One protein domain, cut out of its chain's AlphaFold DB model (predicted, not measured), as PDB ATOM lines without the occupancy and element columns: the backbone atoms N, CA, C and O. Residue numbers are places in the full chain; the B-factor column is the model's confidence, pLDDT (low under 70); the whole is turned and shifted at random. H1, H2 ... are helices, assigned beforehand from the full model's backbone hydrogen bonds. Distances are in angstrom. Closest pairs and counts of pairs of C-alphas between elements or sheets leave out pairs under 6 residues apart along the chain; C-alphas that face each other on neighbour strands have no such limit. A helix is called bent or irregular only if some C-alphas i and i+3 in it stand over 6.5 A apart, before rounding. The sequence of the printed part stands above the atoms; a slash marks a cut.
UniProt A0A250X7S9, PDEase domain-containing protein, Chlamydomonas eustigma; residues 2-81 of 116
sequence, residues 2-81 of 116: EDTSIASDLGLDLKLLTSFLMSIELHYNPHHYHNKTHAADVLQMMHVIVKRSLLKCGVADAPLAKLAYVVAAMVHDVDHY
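This is residues 2 to 81 of the 116 residues of the protein "PDEase domain-containing protein" of Chlamydomonas eustigma (UniProt A0A250X7S9). The longest helix, H3, and the last one, H4, lie side by side as a helical hairpin, and H2 makes a loose V with H3, near it at the end of H2 and the start of H3 and swinging away from there. The very short H1 packs on the start of H4, at the far end of H2 from the corner of that V, and residues 11 to 16 stick out. The printed part has 80 residues with four named helices, in the order H1, H2, H3, H4, and no named strand; the class is all helix. The whole is compact, with a radius of gyration of the C-alphas of 13.3 A, and its C-alphas span 36 by 28 by 19 A.

H3, residues 36 to 54, touches H4, residues 63 to 75, and the two form a helical hairpin. Their closest C-alphas, those of Leu 43 and Ala 73, are 5.0 A apart, and they run opposite ways at a shallow tilt of 29 degrees. H2, residues 14 to 26, is close to H4 but not clearly touching, with the closest C-alphas, those of Ile 24 and Val 75, 6.8 A apart; they run the same way at a shallow tilt of 25 degrees. H2 is also close to H3 but not clearly touching, with the C-alphas of Glu 25 and Lys 36 the closest at 6.0 A; here the tilt is steep, 52 degrees, and they run opposite ways. H1, residues 6 to 9, touches H4 at residues 63 to 67 alone, with the C-alphas of Ile 6 and Pro 63 the closest at 5.8 A. H1 and H3 are apart. In H2, H3 and H4 every O i to N i+4 pair is within hydrogen-bond range; H1 is too short for such a pair, and its one O i to N i+3 pair is within range.

H3 begins at C-alpha 36, (137.651, 169.305, 157.623), and measures 24.7 A from first to last C-alpha. It is irregular, but only just: C-alphas 51 and 54 are 6.52 A apart. H4 measures 18.5 A and ends at C-alpha 75, (130.617, 172.102, 163.379). H2 measures 18.2 A, and H1 begins at C-alpha 6, (116.741, 162.988, 158.290), and measures 5.1 A.

The two C-alphas farthest apart, those of Pro 30 and Gly 58, are 37.1 A apart. The printed part has no cut. The link from H1 to H2 is tight, and those from H2 to H3 and from H3 to H4 are short. The mean pLDDT of the printed part is 94.1, and residue 2 is the one printed residue under 70.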
ATOM      1  N   GLU A   2     123.720 153.696 153.679       60.31
ATOM      2  CA  GLU A   2     122.263 153.869 153.799       60.31
ATOM      3  C   GLU A   2     121.935 155.303 154.208       60.31
ATOM      4  O   GLU A   2     122.543 155.825 155.149       60.31
ATOM      5  N   ASP A   3     120.969 155.898 153.510       72.12
ATOM      6  CA  ASP A   3     120.387 157.195 153.844       72.12
ATOM      7  C   ASP A   3     119.822 157.177 155.278       72.12
ATOM      8  O   ASP A   3     119.311 156.167 155.761       72.12
ATOM      9  N   THR A   4     119.973 158.293 155.987       79.44
ATOM     10  CA  THR A   4     119.443 158.474 157.345       79.44
ATOM     11  C   THR A   4     117.992 158.949 157.352       79.44
ATOM     12  O   THR A   4     117.387 158.977 158.422       79.44
ATOM     13  N   SER A   5     117.463 159.354 156.190       88.56
ATOM     14  CA  SER A   5     116.116 159.914 156.009       88.56
ATOM     15  C   SER A   5     115.849 161.197 156.811       88.56
ATOM     16  O   SER A   5     114.734 161.704 156.811       88.56
ATOM     17  N   ILE A   6     116.874 161.791 157.439       91.56
ATOM     18  CA  ILE A   6     116.741 162.988 158.290       91.56
ATOM     19  C   ILE A   6     116.102 164.147 157.519       91.56
ATOM     20  O   ILE A   6     115.231 164.833 158.048       91.56
ATOM     21  N   ALA A   7     116.518 164.359 156.267       92.44
ATOM     22  CA  ALA A   7     116.005 165.453 155.453       92.44
ATOM     23  C   ALA A   7     114.513 165.289 155.131       92.44
ATOM     24  O   ALA A   7     113.762 166.252 155.252       92.44
ATOM     25  N   SER A   8     114.066 164.078 154.778       94.44
ATOM     26  CA  SER A   8     112.645 163.811 154.536       94.44
ATOM     27  C   SER A   8     111.824 163.869 155.823       94.44
ATOM     28  O   SER A   8     110.760 164.481 155.826       94.44
ATOM     29  N   ASP A   9     112.330 163.293 156.917       94.81
ATOM     30  CA  ASP A   9     111.632 163.217 158.207       94.81
ATOM     31  C   ASP A   9     111.370 164.604 158.815       94.81
ATOM     32  O   ASP A   9     110.403 164.791 159.554       94.81
ATOM     33  N   LEU A  10     112.237 165.578 158.519       96.19
ATOM     34  CA  LEU A  10     112.144 166.957 159.006       96.19
ATOM     35  C   LEU A  10     111.665 167.957 157.942       96.19
ATOM     36  O   LEU A  10     111.556 169.143 158.240       96.19
ATOM     37  N   GLY A  11     111.391 167.507 156.713       97.00
ATOM     38  CA  GLY A  11     110.990 168.386 155.611       97.00
ATOM     39  C   GLY A  11     112.049 169.432 155.238       97.00
ATOM     40  O   GLY A  11     111.700 170.563 154.904       97.00
ATOM     41  N   LEU A  12     113.336 169.083 155.328       96.12
ATOM     42  CA  LEU A  12     114.440 169.991 155.010       96.12
ATOM     43  C   LEU A  12     114.597 170.154 153.496       96.12
ATOM     44  O   LEU A  12     114.617 169.171 152.751       96.12
ATOM     45  N   ASP A  13     114.803 171.390 153.042       96.50
ATOM     46  CA  ASP A  13     115.256 171.644 151.676       96.50
ATOM     47  C   ASP A  13     116.695 171.133 151.516       96.50
ATOM     48  O   ASP A  13     117.641 171.666 152.103       96.50
ATOM     49  N   LEU A  14     116.862 170.093 150.695       93.69
ATOM     50  CA  LEU A  14     118.159 169.481 150.417       93.69
ATOM     51  C   LEU A  14     119.170 170.464 149.823       93.69
ATOM     52  O   LEU A  14     120.366 170.313 150.072       93.69
ATOM     53  N   LYS A  15     118.727 171.469 149.059       96.06
ATOM     54  CA  LYS A  15     119.627 172.492 148.513       96.06
ATOM     55  C   LYS A  15     120.149 173.382 149.627       96.06
ATOM     56  O   LYS A  15     121.357 173.568 149.716       96.06
ATOM     57  N   LEU A  16     119.261 173.867 150.498       96.00
ATOM     58  CA  LEU A  16     119.648 174.697 151.637       96.00
ATOM     59  C   LEU A  16     120.571 173.933 152.590       96.00
ATOM     60  O   LEU A  16     121.610 174.459 152.981       96.00
ATOM     61  N   LEU A  17     120.236 172.677 152.903       93.31
ATOM     62  CA  LEU A  17     121.078 171.815 153.730       93.31
ATOM     63  C   LEU A  17     122.460 171.624 153.094       93.31
ATOM     64  O   LEU A  17     123.468 171.801 153.765       93.31
ATOM     65  N   THR A  18     122.526 171.323 151.796       93.62
ATOM     66  CA  THR A  18     123.809 171.160 151.095       93.62
ATOM     67  C   THR A  18     124.628 172.449 151.118       93.62
ATOM     68  O   THR A  18     125.814 172.407 151.435       93.62
ATOM     69  N   SER A  19     124.008 173.601 150.844       96.38
ATOM     70  CA  SER A  19     124.679 174.904 150.904       96.38
ATOM     71  C   SER A  19     125.223 175.212 152.298       96.38
ATOM     72  O   SER A  19     126.362 175.661 152.409       96.38
ATOM     73  N   PHE A  20     124.457 174.918 153.351       95.94
ATOM     74  CA  PHE A  20     124.917 175.050 154.732       95.94
ATOM     75  C   PHE A  20     126.143 174.168 155.005       95.94
ATOM     76  O   PHE A  20     127.172 174.671 155.447       95.94
ATOM     77  N   LEU A  21     126.081 172.872 154.677       94.50
ATOM     78  CA  LEU A  21     127.187 171.939 154.935       94.50
ATOM     79  C   LEU A  21     128.457 172.308 154.153       94.50
ATOM     80  O   LEU A  21     129.555 172.219 154.694       94.50
ATOM     81  N   MET A  22     128.310 172.770 152.908       96.19
ATOM     82  CA  MET A  22     129.429 173.289 152.115       96.19
ATOM     83  C   MET A  22     130.022 174.562 152.728       96.19
ATOM     84  O   MET A  22     131.241 174.710 152.746       96.19
ATOM     85  N   SER A  23     129.183 175.469 153.239       97.12
ATOM     86  CA  SER A  23     129.651 176.669 153.940       97.12
ATOM     87  C   SER A  23     130.478 176.290 155.170       97.12
ATOM     88  O   SER A  23     131.592 176.780 155.327       97.12
ATOM     89  N   ILE A  24     130.006 175.346 155.990       97.94
ATOM     90  CA  ILE A  24     130.760 174.832 157.145       97.94
ATOM     91  C   ILE A  24     132.103 174.224 156.718       97.94
ATOM     92  O   ILE A  24     133.132 174.555 157.302       97.94
ATOM     93  N   GLU A  25     132.129 173.380 155.679       97.06
ATOM     94  CA  GLU A  25     133.376 172.774 155.187       97.06
ATOM     95  C   GLU A  25     134.412 173.833 154.769       97.06
ATOM     96  O   GLU A  25     135.605 173.666 155.026       97.06
ATOM     97  N   LEU A  26     133.968 174.935 154.155       97.31
ATOM     98  CA  LEU A  26     134.837 176.034 153.724       97.31
ATOM     99  C   LEU A  26     135.442 176.833 154.887       97.31
ATOM    100  O   LEU A  26     136.509 177.416 154.713       97.31
ATOM    101  N   HIS A  27     134.799 176.841 156.056       97.69
ATOM    102  CA  HIS A  27     135.303 177.525 157.251       97.69
ATOM    103  C   HIS A  27     136.313 176.688 158.050       97.69
ATOM    104  O   HIS A  27     136.865 177.162 159.040       97.69
ATOM    105  N   TYR A  28     136.604 175.449 157.647       98.44
ATOM    106  CA  TYR A  28     137.681 174.681 158.267       98.44
ATOM    107  C   TYR A  28     139.053 175.107 157.738       98.44
ATOM    108  O   TYR A  28     139.409 174.859 156.582       98.44
ATOM    109  N   ASN A  29     139.864 175.674 158.629       97.69
ATOM    110  CA  ASN A  29     141.238 176.063 158.337       97.69
ATOM    111  C   ASN A  29     142.131 174.832 158.045       97.69
ATOM    112  O   ASN A  29     141.936 173.762 158.633       97.69
ATOM    113  N   PRO A  30     143.148 174.947 157.167       96.81
ATOM    114  CA  PRO A  30     144.008 173.830 156.767       96.81
ATOM    115  C   PRO A  30     145.096 173.512 157.815       96.81
ATOM    116  O   PRO A  30     146.286 173.456 157.504       96.81
ATOM    117  N   HIS A  31     144.706 173.310 159.075       97.19
ATOM    118  CA  HIS A  31     145.611 172.879 160.141       97.19
ATOM    119  C   HIS A  31     145.958 171.390 160.029       97.19
ATOM    120  O   HIS A  31     145.244 170.609 159.404       97.19
ATOM    121  N   HIS A  32     147.041 170.967 160.685       95.56
ATOM    122  CA  HIS A  32     147.481 169.567 160.661       95.56
ATOM    123  C   HIS A  32     146.449 168.583 161.238       95.56
ATOM    124  O   HIS A  32     146.408 167.441 160.788       95.56
ATOM    125  N   TYR A  33     145.636 169.014 162.211       97.75
ATOM    126  CA  TYR A  33     144.656 168.157 162.889       97.75
ATOM    127  C   TYR A  33     143.225 168.708 162.827       97.75
ATOM    128  O   TYR A  33     142.418 168.131 162.111       97.75
ATOM    129  N   HIS A  34     142.918 169.832 163.497       98.31
ATOM    130  CA  HIS A  34     141.581 170.457 163.495       98.31
ATOM    131  C   HIS A  34     141.245 171.078 162.126       98.31
ATOM    132  O   HIS A  34     141.350 172.285 161.916       98.31
ATOM    133  N   ASN A  35     140.917 170.219 161.168       98.25
ATOM    134  CA  ASN A  35     140.586 170.526 159.784       98.25
ATOM    135  C   ASN A  35     139.323 169.750 159.372       98.25
ATOM    136  O   ASN A  35     138.776 168.951 160.134       98.25
ATOM    137  N   LYS A  36     138.868 169.952 158.134       98.25
ATOM    138  CA  LYS A  36     137.651 169.305 157.623       98.25
ATOM    139  C   LYS A  36     137.700 167.773 157.592       98.25
ATOM    140  O   LYS A  36     136.655 167.137 157.674       98.25
ATOM    141  N   THR A  37     138.887 167.172 157.485       98.38
ATOM    142  CA  THR A  37     139.038 165.712 157.541       98.38
ATOM    143  C   THR A  37     138.745 165.206 158.949       98.38
ATOM    144  O   THR A  37     137.963 164.277 159.099       98.38
ATOM    145  N   HIS A  38     139.276 165.868 159.983       98.44
ATOM    146  CA  HIS A  38     138.940 165.555 161.378       98.44
ATOM    147  C   HIS A  38     137.436 165.697 161.654       98.44
ATOM    148  O   HIS A  38     136.826 164.804 162.237       98.44
ATOM    149  N   ALA A  39     136.799 166.757 161.150       98.31
ATOM    150  CA  ALA A  39     135.347 166.915 161.260       98.31
ATOM    151  C   ALA A  39     134.574 165.754 160.602       98.31
ATOM    152  O   ALA A  39     133.613 165.232 161.174       98.31
ATOM    153  N   ALA A  40     135.017 165.310 159.421       97.88
ATOM    154  CA  ALA A  40     134.436 164.163 158.730       97.88
ATOM    155  C   ALA A  40     134.636 162.847 159.505       97.88
ATOM    156  O   ALA A  40     133.706 162.041 159.581       97.88
ATOM    157  N   ASP A  41     135.803 162.648 160.123       98.31
ATOM    158  CA  ASP A  41     136.100 161.478 160.954       98.31
ATOM    159  C   ASP A  41     135.196 161.431 162.197       98.31
ATOM    160  O   ASP A  41     134.599 160.391 162.500       98.31
ATOM    161  N   VAL A  42     135.015 162.566 162.883       98.38
ATOM    162  CA  VAL A  42     134.103 162.679 164.035       98.38
ATOM    163  C   VAL A  42     132.655 162.422 163.614       98.38
ATOM    164  O   VAL A  42     131.955 161.656 164.282       98.38
ATOM    165  N   LEU A  43     132.203 162.980 162.486       96.94
ATOM    166  CA  LEU A  43     130.871 162.707 161.939       96.94
ATOM    167  C   LEU A  43     130.674 161.216 161.640       96.94
ATOM    168  O   LEU A  43     129.640 160.638 161.992       96.94
ATOM    169  N   GLN A  44     131.657 160.582 160.999       96.56
ATOM    170  CA  GLN A  44     131.599 159.166 160.655       96.56
ATOM    171  C   GLN A  44     131.499 158.301 161.915       96.56
ATOM    172  O   GLN A  44     130.633 157.422 161.989       96.56
ATOM    173  N   MET A  45     132.322 158.579 162.927       96.69
ATOM    174  CA  MET A  45     132.275 157.862 164.197       96.69
ATOM    175  C   MET A  45     130.936 158.087 164.907       96.69
ATOM    176  O   MET A  45     130.317 157.132 165.386       96.69
ATOM    177  N   MET A  46     130.433 159.323 164.915       95.38
ATOM    178  CA  MET A  46     129.154 159.648 165.537       95.38
ATOM    179  C   MET A  46     127.993 158.912 164.862       95.38
ATOM    180  O   MET A  46     127.127 158.364 165.544       95.38
ATOM    181  N   HIS A  47     128.011 158.786 163.533       93.12
ATOM    182  CA  HIS A  47     127.038 157.977 162.799       93.12
ATOM    183  C   HIS A  47     127.043 156.508 163.255       93.12
ATOM    184  O   HIS A  47     125.981 155.909 163.453       93.12
ATOM    185  N   VAL A  48     128.228 155.922 163.459       94.19
ATOM    186  CA  VAL A  48     128.367 154.542 163.948       94.19
ATOM    187  C   VAL A  48     127.832 154.406 165.375       94.19
ATOM    188  O   VAL A  48     127.067 153.474 165.637       94.19
ATOM    189  N   ILE A  49     128.183 155.324 166.279       93.81
ATOM    190  CA  ILE A  49     127.710 155.330 167.674       93.81
ATOM    191  C   ILE A  49     126.183 155.457 167.728       93.81
ATOM    192  O   ILE A  49     125.517 154.684 168.426       93.81
ATOM    193  N   VAL A  50     125.606 156.372 166.945       91.44
ATOM    194  CA  VAL A  50     124.154 156.564 166.868       91.44
ATOM    195  C   VAL A  50     123.469 155.281 166.403       91.44
ATOM    196  O   VAL A  50     122.578 154.779 167.091       91.44
ATOM    197  N   LYS A  51     123.921 154.691 165.287       89.62
ATOM    198  CA  LYS A  51     123.302 153.480 164.729       89.62
ATOM    199  C   LYS A  51     123.464 152.246 165.613       89.62
ATOM    200  O   LYS A  51     122.559 151.416 165.682       89.62
ATOM    201  N   ARG A  52     124.621 152.075 166.256       91.81
ATOM    202  CA  ARG A  52     124.926 150.847 167.009       91.81
ATOM    203  C   ARG A  52     124.459 150.885 168.457       91.81
ATOM    204  O   ARG A  52     124.197 149.808 169.000       91.81
ATOM    205  N   SER A  53     124.324 152.077 169.037       93.00
ATOM    206  CA  SER A  53     124.049 152.260 170.463       93.00
ATOM    207  C   SER A  53     122.879 153.208 170.715       93.00
ATOM    208  O   SER A  53     121.868 152.767 171.250       93.00
ATOM    209  N   LEU A  54     122.960 154.481 170.310       90.88
ATOM    210  CA  LEU A  54     122.002 155.495 170.788       90.88
ATOM    211  C   LEU A  54     120.568 155.286 170.280       90.88
ATOM    212  O   LEU A  54     119.635 155.525 171.043       90.88
ATOM    213  N   LEU A  55     120.385 154.776 169.056       88.44
ATOM    214  CA  LEU A  55     119.065 154.366 168.547       88.44
ATOM    215  C   LEU A  55     118.490 153.162 169.306       88.44
ATOM    216  O   LEU A  55     117.286 153.039 169.469       88.44
ATOM    217  N   LYS A  56     119.335 152.252 169.801       89.88
ATOM    218  CA  LYS A  56     118.860 151.102 170.592       89.88
ATOM    219  C   LYS A  56     118.472 151.501 172.014       89.88
ATOM    220  O   LYS A  56     117.687 150.808 172.650       89.88
ATOM    221  N   CYS A  57     119.049 152.593 172.508       90.62
ATOM    222  CA  CYS A  57     118.784 153.145 173.832       90.62
ATOM    223  C   CYS A  57     117.648 154.180 173.845       90.62
ATOM    224  O   CYS A  57     117.376 154.741 174.902       90.62
ATOM    225  N   GLY A  58     117.018 154.474 172.702       88.69
ATOM    226  CA  GLY A  58     115.957 155.479 172.603       88.69
ATOM    227  C   GLY A  58     116.437 156.936 172.652       88.69
ATOM    228  O   GLY A  58     115.630 157.857 172.728       88.69
ATOM    229  N   VAL A  59     117.754 157.171 172.635       87.31
ATOM    230  CA  VAL A  59     118.357 158.505 172.811       87.31
ATOM    231  C   VAL A  59     118.341 159.307 171.505       87.31
ATOM    232  O   VAL A  59     118.240 160.530 171.526       87.31
ATOM    233  N   ALA A  60     118.423 158.627 170.357       86.56
ATOM    234  CA  ALA A  60     118.522 159.248 169.032       86.56
ATOM    235  C   ALA A  60     117.293 158.992 168.137       86.56
ATOM    236  O   ALA A  60     117.381 159.119 166.916       86.56
ATOM    237  N   ASP A  61     116.155 158.606 168.717       87.12
ATOM    238  CA  ASP A  61     114.988 158.142 167.950       87.12
ATOM    239  C   ASP A  61     114.296 159.282 167.199       87.12
ATOM    240  O   ASP A  61     113.846 159.115 166.061       87.12
ATOM    241  N   ALA A  62     114.263 160.469 167.810       92.38
ATOM    242  CA  ALA A  62     113.660 161.651 167.219       92.38
ATOM    243  C   ALA A  62     114.481 162.144 166.009       92.38
ATOM    244  O   ALA A  62     115.694 162.340 166.141       92.38
ATOM    245  N   PRO A  63     113.853 162.438 164.853       92.19
ATOM    246  CA  PRO A  63     114.557 162.970 163.681       92.19
ATOM    247  C   PRO A  63     115.400 164.216 163.982       92.19
ATOM    248  O   PRO A  63     116.528 164.331 163.504       92.19
ATOM    249  N   LEU A  64     114.903 165.102 164.852       93.62
ATOM    250  CA  LEU A  64     115.635 166.291 165.290       93.62
ATOM    251  C   LEU A  64     116.911 165.945 166.074       93.62
ATOM    252  O   LEU A  64     117.934 166.593 165.877       93.62
ATOM    253  N   ALA A  65     116.885 164.910 166.918       92.75
ATOM    254  CA  ALA A  65     118.070 164.462 167.649       92.75
ATOM    255  C   ALA A  65     119.134 163.904 166.690       92.75
ATOM    256  O   ALA A  65     120.313 164.222 166.821       92.75
ATOM    257  N   LYS A  66     118.720 163.138 165.669       90.94
ATOM    258  CA  LYS A  66     119.629 162.649 164.618       90.94
ATOM    259  C   LYS A  66     120.290 163.809 163.869       90.94
ATOM    260  O   LYS A  66     121.503 163.778 163.674       90.94
ATOM    261  N   LEU A  67     119.514 164.832 163.493       93.12
ATOM    262  CA  LEU A  67     120.053 166.042 162.868       93.12
ATOM    263  C   LEU A  67     121.039 166.755 163.800       93.12
ATOM    264  O   LEU A  67     122.128 167.109 163.362       93.12
ATOM    265  N   ALA A  68     120.685 166.924 165.077       94.38
ATOM    266  CA  ALA A  68     121.533 167.597 166.056       94.38
ATOM    267  C   ALA A  68     122.902 166.918 166.194       94.38
ATOM    268  O   ALA A  68     123.911 167.611 166.223       94.38
ATOM    269  N   TYR A  69     122.967 165.583 166.205       93.19
ATOM    270  CA  TYR A  69     124.247 164.867 166.248       93.19
ATOM    271  C   TYR A  69     125.087 165.051 164.983       93.19
ATOM    272  O   TYR A  69     126.304 165.185 165.085       93.19
ATOM    273  N   VAL A  70     124.453 165.072 163.806       93.25
ATOM    274  CA  VAL A  70     125.145 165.327 162.531       93.25
ATOM    275  C   VAL A  70     125.706 166.746 162.506       93.25
ATOM    276  O   VAL A  70     126.898 166.922 162.269       93.25
ATOM    277  N   VAL A  71     124.871 167.746 162.802       95.81
ATOM    278  CA  VAL A  71     125.281 169.156 162.814       95.81
ATOM    279  C   VAL A  71     126.359 169.384 163.868       95.81
ATOM    280  O   VAL A  71     127.413 169.904 163.528       95.81
ATOM    281  N   ALA A  72     126.159 168.926 165.109       97.25
ATOM    282  CA  ALA A  72     127.140 169.089 166.179       97.25
ATOM    283  C   ALA A  72     128.501 168.489 165.805       97.25
ATOM    284  O   ALA A  72     129.514 169.161 165.958       97.25
ATOM    285  N   ALA A  73     128.540 167.267 165.260       97.44
ATOM    286  CA  ALA A  73     129.793 166.642 164.842       97.44
ATOM    287  C   ALA A  73     130.505 167.436 163.734       97.44
ATOM    288  O   ALA A  73     131.722 167.604 163.782       97.44
ATOM    289  N   MET A  74     129.749 167.953 162.760       97.31
ATOM    290  CA  MET A  74     130.310 168.696 161.629       97.31
ATOM    291  C   MET A  74     130.811 170.091 161.979       97.31
ATOM    292  O   MET A  74     131.661 170.598 161.260       97.31
ATOM    293  N   VAL A  75     130.282 170.714 163.031       98.31
ATOM    294  CA  VAL A  75     130.617 172.102 163.379       98.31
ATOM    295  C   VAL A  75     131.498 172.230 164.616       98.31
ATOM    296  O   VAL A  75     131.939 173.333 164.914       98.31
ATOM    297  N   HIS A  76     131.762 171.143 165.351       98.56
ATOM    298  CA  HIS A  76     132.375 171.231 166.683       98.56
ATOM    299  C   HIS A  76     133.747 171.918 166.726       98.56
ATOM    300  O   HIS A  76     134.102 172.408 167.787       98.56
ATOM    301  N   ASP A  77     134.460 171.965 165.593       98.69
ATOM    302  CA  ASP A  77     135.789 172.574 165.431       98.69
ATOM    303  C   ASP A  77     135.846 173.575 164.251       98.69
ATOM    304  O   ASP A  77     136.917 173.864 163.710       98.69
ATOM    305  N   VAL A  78     134.699 174.073 163.773       98.31
ATOM    306  CA  VAL A  78     134.652 174.968 162.602       98.31
ATOM    307  C   VAL A  78     135.397 176.279 162.879       98.31
ATOM    308  O   VAL A  78     135.203 176.893 163.922       98.31
ATOM    309  N   ASP A  79     136.257 176.726 161.964       98.19
ATOM    310  CA  ASP A  79     137.138 177.890 162.163       98.19
ATOM    311  C   ASP A  79     138.072 177.776 163.389       98.19
ATOM    312  O   ASP A  79     138.356 178.743 164.096       98.19
ATOM    313  N   HIS A  80     138.588 176.573 163.671       98.44
ATOM    314  CA  HIS A  80     139.619 176.400 164.698       98.44
ATOM    315  C   HIS A  80     140.918 177.130 164.334       98.44
ATOM    316  O   HIS A  80     141.352 177.081 163.189       98.44
ATOM    317  N   TYR A  81     141.579 177.758 165.318       97.62
ATOM    318  CA  TYR A  81     142.802 178.567 165.126       97.62
ATOM    319  C   TYR A  81     144.119 177.772 165.238       97.62
ATOM    320  O   TYR A  81     145.199 178.349 165.352       97.62
TER     321      TYR A  81